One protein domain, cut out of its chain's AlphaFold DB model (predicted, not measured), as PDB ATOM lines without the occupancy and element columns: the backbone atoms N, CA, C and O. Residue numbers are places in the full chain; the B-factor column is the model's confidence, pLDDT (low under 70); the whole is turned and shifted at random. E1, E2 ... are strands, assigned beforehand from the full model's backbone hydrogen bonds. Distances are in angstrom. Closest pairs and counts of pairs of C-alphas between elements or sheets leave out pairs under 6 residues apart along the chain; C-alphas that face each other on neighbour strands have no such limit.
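Overview. This is residues 105 to 154 of the 490 residues of an uncharacterized protein of Peniophora sp. CBMAI 1063 (UniProt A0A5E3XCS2). Two small strand hairpins, E1 with E2 and E3 with E4, lie one over the other, partly face to face and with their strands crossed. They are loosely joined, and the link of residues 129 to 136 leads from one to the other. Before the first hairpin, residues 108 to 109 add a short pairing beside E1. The printed part has 50 residues with no named helix and four named strands, E1, E2, E3 and E4 along the chain, in two antiparallel sheets of order E1 - E2 and E3 - E4; the class is all strand, though 22 of the 50 residues are in named elements. The whole is compact, with a radius of gyration of the C-alphas of 10.4 A and spans of 27 by 19 by 16 A.

Arrangement. Start at Met 105 and go on to residues 108 to 109, which pair antiparallel with residues 115 to 116 of E1, the strand of residues 114 to 118. A tight link leads to E2, residues 124 to 128, and the two form an antiparallel hairpin at 150 degrees between their directions. Look there at N 115 and O 127, within hydrogen-bond range at 2.9 A, and at N 125 and O 117, also 2.9 A. A short link brings you to E3, residues 137 to 142, and a tight one to E4, residues 148 to 153. E3 and E4 are the second antiparallel hairpin, at 152 degrees; N 137 and O 153 are 3.1 A apart and N 151 and O 139 are 2.8 A apart, both within hydrogen-bond range. Between the hairpins, the closest C-alphas of E2 and E3 are those of Thr 127 and Ile 141, 7.7 A apart. E1 and E4 are near each other, with 5 pairs of C-alphas within 10 A. E1 and E3 are apart, and E2 and E4 are apart.

Along the chain. Find C-alpha 114 at (-4.692, 6.028, -28.307); from there E1, residues 114 to 118, runs 13.4 A. E2, residues 124 to 128, starts at C-alpha 124 at (-10.860, -2.124, -20.379) and covers 13.7 A. E3, residues 137 to 142, measures 16.6 A. E4, residues 148 to 153, measures 15.7 A and ends at C-alpha 153 at (-13.996, 2.212, -35.356).

Size, cuts and confidence. The two C-alphas farthest apart are those of Gly 122 and Asp 132, at 29.2 A, while those of Met 105 and His 154 are 12.9 A apart. The printed part has no cut, and no link between its named strands is long. In the B-factor column, the mean pLDDT of the printed part is 77.7; it is under 70 at residues 105, 131, 133 to 135, 144 and 154.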
ATOM      1  N   MET A 105     -18.818  -1.217 -24.349       66.62
ATOM      2  CA  MET A 105     -18.672   0.219 -24.554       66.62
ATOM      3  C   MET A 105     -18.018   0.497 -25.917       66.62
ATOM      4  O   MET A 105     -17.027  -0.157 -26.265       66.62
ATOM      5  N   PRO A 106     -18.536   1.468 -26.695       75.19
ATOM      6  CA  PRO A 106     -17.951   1.809 -27.980       75.19
ATOM      7  C   PRO A 106     -16.498   2.290 -27.794       75.19
ATOM      8  O   PRO A 106     -16.225   3.024 -26.840       75.19
ATOM      9  N   PRO A 107     -15.571   1.917 -28.698       80.12
ATOM     10  CA  PRO A 107     -14.176   2.348 -28.654       80.12
ATOM     11  C   PRO A 107     -14.042   3.868 -28.489       80.12
ATOM     12  O   PRO A 107     -14.565   4.633 -29.300       80.12
ATOM     13  N   TRP A 108     -13.315   4.312 -27.462       79.50
ATOM     14  CA  TRP A 108     -13.180   5.728 -27.121       79.50
ATOM     15  C   TRP A 108     -11.778   6.249 -27.447       79.50
ATOM     16  O   TRP A 108     -10.773   5.753 -26.933       79.50
ATOM     17  N   ARG A 109     -11.685   7.297 -28.269       80.38
ATOM     18  CA  ARG A 109     -10.412   7.933 -28.632       80.38
ATOM     19  C   ARG A 109      -9.900   8.823 -27.492       80.38
ATOM     20  O   ARG A 109     -10.524   9.822 -27.155       80.38
ATOM     21  N   MET A 110      -8.746   8.481 -26.919       80.12
ATOM     22  CA  MET A 110      -8.081   9.240 -25.842       80.12
ATOM     23  C   MET A 110      -6.965  10.176 -26.339       80.12
ATOM     24  O   MET A 110      -6.350  10.887 -25.550       80.12
ATOM     25  N   GLY A 111      -6.679  10.174 -27.641       77.62
ATOM     26  CA  GLY A 111      -5.712  11.060 -28.290       77.62
ATOM     27  C   GLY A 111      -5.492  10.656 -29.747       77.62
ATOM     28  O   GLY A 111      -6.200   9.793 -30.266       77.62
ATOM     29  N   ASP A 112      -4.484  11.228 -30.407       74.44
ATOM     30  CA  ASP A 112      -4.231  11.053 -31.846       74.44
ATOM     31  C   ASP A 112      -4.260   9.592 -32.314       74.44
ATOM     32  O   ASP A 112      -4.793   9.306 -33.381       74.44
ATOM     33  N   ARG A 113      -3.714   8.657 -31.521       75.75
ATOM     34  CA  ARG A 113      -3.709   7.214 -31.838       75.75
ATOM     35  C   ARG A 113      -4.021   6.289 -30.661       75.75
ATOM     36  O   ARG A 113      -3.921   5.076 -30.822       75.75
ATOM     37  N   LEU A 114      -4.367   6.828 -29.492       81.06
ATOM     38  CA  LEU A 114      -4.692   6.028 -28.307       81.06
ATOM     39  C   LEU A 114      -6.200   5.796 -28.228       81.06
ATOM     40  O   LEU A 114      -6.971   6.755 -28.240       81.06
ATOM     41  N   TRP A 115      -6.597   4.532 -28.116       84.62
ATOM     42  CA  TRP A 115      -7.989   4.112 -28.002       84.62
ATOM     43  C   TRP A 115      -8.186   3.269 -26.748       84.62
ATOM     44  O   TRP A 115      -7.409   2.355 -26.474       84.62
ATOM     45  N   LEU A 116      -9.232   3.593 -25.997       84.31
ATOM     46  CA  LEU A 116      -9.757   2.806 -24.894       84.31
ATOM     47  C   LEU A 116     -10.813   1.853 -25.467       84.31
ATOM     48  O   LEU A 116     -11.747   2.298 -26.135       84.31
ATOM     49  N   VAL A 117     -10.643   0.553 -25.255       86.06
ATOM     50  CA  VAL A 117     -11.474  -0.496 -25.860       86.06
ATOM     51  C   VAL A 117     -11.870  -1.496 -24.781       86.06
ATOM     52  O   VAL A 117     -10.999  -2.030 -24.091       86.06
ATOM     53  N   GLN A 118     -13.170  -1.756 -24.635       84.44
ATOM     54  CA  GLN A 118     -13.663  -2.802 -23.742       84.44
ATOM     55  C   GLN A 118     -13.645  -4.163 -24.448       84.44
ATOM     56  O   GLN A 118     -14.033  -4.282 -25.609       84.44
ATOM     57  N   VAL A 119     -13.176  -5.182 -23.734       85.12
ATOM     58  CA  VAL A 119     -12.951  -6.549 -24.214       85.12
ATOM     59  C   VAL A 119     -14.068  -7.478 -23.688       85.12
ATOM     60  O   VAL A 119     -14.621  -7.203 -22.621       85.12
ATOM     61  N   PRO A 120     -14.431  -8.586 -24.374       76.38
ATOM     62  CA  PRO A 120     -15.539  -9.467 -23.964       76.38
ATOM     63  C   PRO A 120     -15.403 -10.164 -22.598       76.38
ATOM     64  O   PRO A 120     -16.383 -10.717 -22.099       76.38
ATOM     65  N   ASP A 121     -14.223 -10.147 -21.971       78.00
ATOM     66  CA  ASP A 121     -14.037 -10.588 -20.579       78.00
ATOM     67  C   ASP A 121     -14.662  -9.605 -19.556       78.00
ATOM     68  O   ASP A 121     -15.023 -10.006 -18.437       78.00
ATOM     69  N   GLY A 122     -14.868  -8.357 -19.992       79.19
ATOM     70  CA  GLY A 122     -15.349  -7.189 -19.257       79.19
ATOM     71  C   GLY A 122     -14.293  -6.081 -19.144       79.19
ATOM     72  O   GLY A 122     -14.654  -4.941 -18.857       79.19
ATOM     73  N   SER A 123     -13.017  -6.408 -19.380       81.38
ATOM     74  CA  SER A 123     -11.867  -5.557 -19.075       81.38
ATOM     75  C   SER A 123     -11.670  -4.424 -20.074       81.38
ATOM     76  O   SER A 123     -11.901  -4.556 -21.279       81.38
ATOM     77  N   THR A 124     -11.171  -3.302 -19.570       81.69
ATOM     78  CA  THR A 124     -10.860  -2.124 -20.379       81.69
ATOM     79  C   THR A 124      -9.366  -2.071 -20.729       81.69
ATOM     80  O   THR A 124      -8.514  -2.056 -19.839       81.69
ATOM     81  N   ARG A 125      -9.020  -2.014 -22.025       80.44
ATOM     82  CA  ARG A 125      -7.630  -1.954 -22.526       80.44
ATOM     83  C   ARG A 125      -7.331  -0.651 -23.261       80.44
ATOM     84  O   ARG A 125      -8.184  -0.110 -23.958       80.44
ATOM     85  N   VAL A 126      -6.083  -0.187 -23.166       82.50
ATOM     86  CA  VAL A 126      -5.557   0.916 -23.985       82.50
ATOM     87  C   VAL A 126      -4.739   0.331 -25.132       82.50
ATOM     88  O   VAL A 126      -3.754  -0.364 -24.889       82.50
ATOM     89  N   THR A 127      -5.120   0.626 -26.372       82.00
ATOM     90  CA  THR A 127      -4.370   0.246 -27.577       82.00
ATOM     91  C   THR A 127      -3.869   1.478 -28.333       82.00
ATOM     92  O   THR A 127      -4.428   2.572 -28.213       82.00
ATOM     93  N   ARG A 128      -2.800   1.306 -29.116       81.81
ATOM     94  CA  ARG A 128      -2.226   2.342 -29.980       81.81
ATOM     95  C   ARG A 128      -2.355   1.903 -31.434       81.81
ATOM     96  O   ARG A 128      -1.691   0.953 -31.837       81.81
ATOM     97  N   LEU A 129      -3.169   2.603 -32.223       79.25
ATOM     98  CA  LEU A 129      -3.250   2.328 -33.660       79.25
ATOM     99  C   LEU A 129      -1.913   2.676 -34.354       79.25
ATOM    100  O   LEU A 129      -1.248   3.637 -33.939       79.25
ATOM    101  N   PRO A 130      -1.498   1.931 -35.400       75.00
ATOM    102  CA  PRO A 130      -0.295   2.242 -36.172       75.00
ATOM    103  C   PRO A 130      -0.359   3.607 -36.873       75.00
ATOM    104  O   PRO A 130      -1.409   4.247 -36.964       75.00
ATOM    105  N   LYS A 131       0.790   4.084 -37.371       69.25
ATOM    106  CA  LYS A 131       0.904   5.449 -37.906       69.25
ATOM    107  C   LYS A 131       0.023   5.691 -39.136       69.25
ATOM    108  O   LYS A 131      -0.609   6.746 -39.220       69.25
ATOM    109  N   ASP A 132      -0.019   4.709 -40.027       72.38
ATOM    110  CA  ASP A 132      -0.533   4.822 -41.398       72.38
ATOM    111  C   ASP A 132      -1.865   4.063 -41.584       72.38
ATOM    112  O   ASP A 132      -2.266   3.717 -42.693       72.38
ATOM    113  N   CYS A 133      -2.550   3.790 -40.471       62.19
ATOM    114  CA  CYS A 133      -3.843   3.117 -40.413       62.19
ATOM    115  C   CYS A 133      -5.011   4.122 -40.502       62.19
ATOM    116  O   CYS A 133      -4.938   5.175 -39.865       62.19
ATOM    117  N   PRO A 134      -6.093   3.824 -41.254       69.81
ATOM    118  CA  PRO A 134      -7.257   4.706 -41.347       69.81
ATOM    119  C   PRO A 134      -7.984   4.833 -40.000       69.81
ATOM    120  O   PRO A 134      -8.072   3.877 -39.240       69.81
ATOM    121  N   GLU A 135      -8.546   6.006 -39.697       66.00
ATOM    122  CA  GLU A 135      -9.217   6.225 -38.401       66.00
ATOM    123  C   GLU A 135     -10.557   5.479 -38.270       66.00
ATOM    124  O   GLU A 135     -11.007   5.208 -37.156       66.00
ATOM    125  N   ALA A 136     -11.170   5.105 -39.397       74.81
ATOM    126  CA  ALA A 136     -12.370   4.277 -39.473       74.81
ATOM    127  C   ALA A 136     -12.050   2.937 -40.156       74.81
ATOM    128  O   ALA A 136     -11.438   2.921 -41.226       74.81
ATOM    129  N   GLY A 137     -12.470   1.826 -39.552       79.75
ATOM    130  CA  GLY A 137     -12.206   0.477 -40.054       79.75
ATOM    131  C   GLY A 137     -12.449  -0.610 -39.008       79.75
ATOM    132  O   GLY A 137     -12.836  -0.318 -37.877       79.75
ATOM    133  N   ASP A 138     -12.213  -1.859 -39.400       81.75
ATOM    134  CA  ASP A 138     -12.221  -3.016 -38.502       81.75
ATOM    135  C   ASP A 138     -10.798  -3.295 -38.000       81.75
ATOM    136  O   ASP A 138      -9.849  -3.354 -38.785       81.75
ATOM    137  N   TRP A 139     -10.647  -3.430 -36.684       81.06
ATOM    138  CA  TRP A 139      -9.363  -3.499 -35.986       81.06
ATOM    139  C   TRP A 139      -9.276  -4.736 -35.115       81.06
ATOM    140  O   TRP A 139     -10.202  -5.020 -34.366       81.06
ATOM    141  N   THR A 140      -8.137  -5.427 -35.130       81.62
ATOM    142  CA  THR A 140      -7.874  -6.549 -34.221       81.62
ATOM    143  C   THR A 140      -6.839  -6.187 -33.157       81.62
ATOM    144  O   THR A 140      -5.799  -5.597 -33.452       81.62
ATOM    145  N   ILE A 141      -7.119  -6.549 -31.901       79.56
ATOM    146  CA  ILE A 141      -6.177  -6.475 -30.776       79.56
ATOM    147  C   ILE A 141      -5.825  -7.905 -30.348       79.56
ATOM    148  O   ILE A 141      -6.748  -8.673 -30.065       79.56
ATOM    149  N   PRO A 142      -4.537  -8.277 -30.231       75.25
ATOM    150  CA  PRO A 142      -4.164  -9.513 -29.560       75.25
ATOM    151  C   PRO A 142      -4.476  -9.419 -28.063       75.25
ATOM    152  O   PRO A 142      -3.984  -8.539 -27.347       75.25
ATOM    153  N   LEU A 143      -5.299 -10.343 -27.577       76.62
ATOM    154  CA  LEU A 143      -5.466 -10.594 -26.156       76.62
ATOM    155  C   LEU A 143      -4.306 -11.474 -25.655       76.62
ATOM    156  O   LEU A 143      -3.598 -12.122 -26.426       76.62
ATOM    157  N   GLY A 144      -4.065 -11.457 -24.341       68.31
ATOM    158  CA  GLY A 144      -2.875 -12.082 -23.737       68.31
ATOM    159  C   GLY A 144      -2.873 -13.615 -23.756       68.31
ATOM    160  O   GLY A 144      -1.864 -14.227 -23.433       68.31
ATOM    161  N   ASP A 145      -3.997 -14.219 -24.135       76.75
ATOM    162  CA  ASP A 145      -4.208 -15.655 -24.329       76.75
ATOM    163  C   ASP A 145      -3.968 -16.111 -25.785       76.75
ATOM    164  O   ASP A 145      -4.125 -17.290 -26.100       76.75
ATOM    165  N   GLY A 146      -3.588 -15.187 -26.678       73.00
ATOM    166  CA  GLY A 146      -3.390 -15.444 -28.105       73.00
ATOM    167  C   GLY A 146      -4.660 -15.338 -28.956       73.00
ATOM    168  O   GLY A 146      -4.589 -15.555 -30.166       73.00
ATOM    169  N   THR A 147      -5.812 -14.988 -28.374       77.06
ATOM    170  CA  THR A 147      -7.022 -14.678 -29.150       77.06
ATOM    171  C   THR A 147      -6.951 -13.270 -29.751       77.06
ATOM    172  O   THR A 147      -6.201 -12.410 -29.286       77.06
ATOM    173  N   LEU A 148      -7.719 -13.016 -30.815       80.19
ATOM    174  CA  LEU A 148      -7.846 -11.692 -31.430       80.19
ATOM    175  C   LEU A 148      -9.235 -11.128 -31.127       80.19
ATOM    176  O   LEU A 148     -10.237 -11.755 -31.469       80.19
ATOM    177  N   PHE A 149      -9.298  -9.942 -30.525       80.88
ATOM    178  CA  PHE A 149     -10.546  -9.198 -30.371       80.88
ATOM    179  C   PHE A 149     -10.716  -8.204 -31.519       80.88
ATOM    180  O   PHE A 149      -9.871  -7.326 -31.694       80.88
ATOM    181  N   GLU A 150     -11.800  -8.339 -32.284       83.19
ATOM    182  CA  GLU A 150     -12.140  -7.457 -33.400       83.19
ATOM    183  C   GLU A 150     -13.109  -6.345 -32.959       83.19
ATOM    184  O   GLU A 150     -14.138  -6.616 -32.341       83.19
ATOM    185  N   PHE A 151     -12.785  -5.090 -33.280       79.31
ATOM    186  CA  PHE A 151     -13.600  -3.915 -32.979       79.31
ATOM    187  C   PHE A 151     -13.668  -2.960 -34.178       79.31
ATOM    188  O   PHE A 151     -12.656  -2.655 -34.806       79.31
ATOM    189  N   ARG A 152     -14.861  -2.436 -34.479       78.50
ATOM    190  CA  ARG A 152     -15.052  -1.439 -35.543       78.50
ATOM    191  C   ARG A 152     -14.903  -0.025 -34.991       78.50
ATOM    192  O   ARG A 152     -15.705   0.396 -34.155       78.50
ATOM    193  N   THR A 153     -13.947   0.752 -35.503       76.75
ATOM    194  CA  THR A 153     -13.996   2.212 -35.356       76.75
ATOM    195  C   THR A 153     -14.946   2.773 -36.407       76.75
ATOM    196  O   THR A 153     -14.669   2.790 -37.607       76.75
ATOM    197  N   HIS A 154     -16.110   3.234 -35.956       69.69
ATOM    198  CA  HIS A 154     -16.981   4.045 -36.798       69.69
ATOM    199  C   HIS A 154     -16.367   5.435 -36.977       69.69
ATOM    200  O   HIS A 154     -15.732   5.965 -36.065       69.69
TER     201      HIS A 154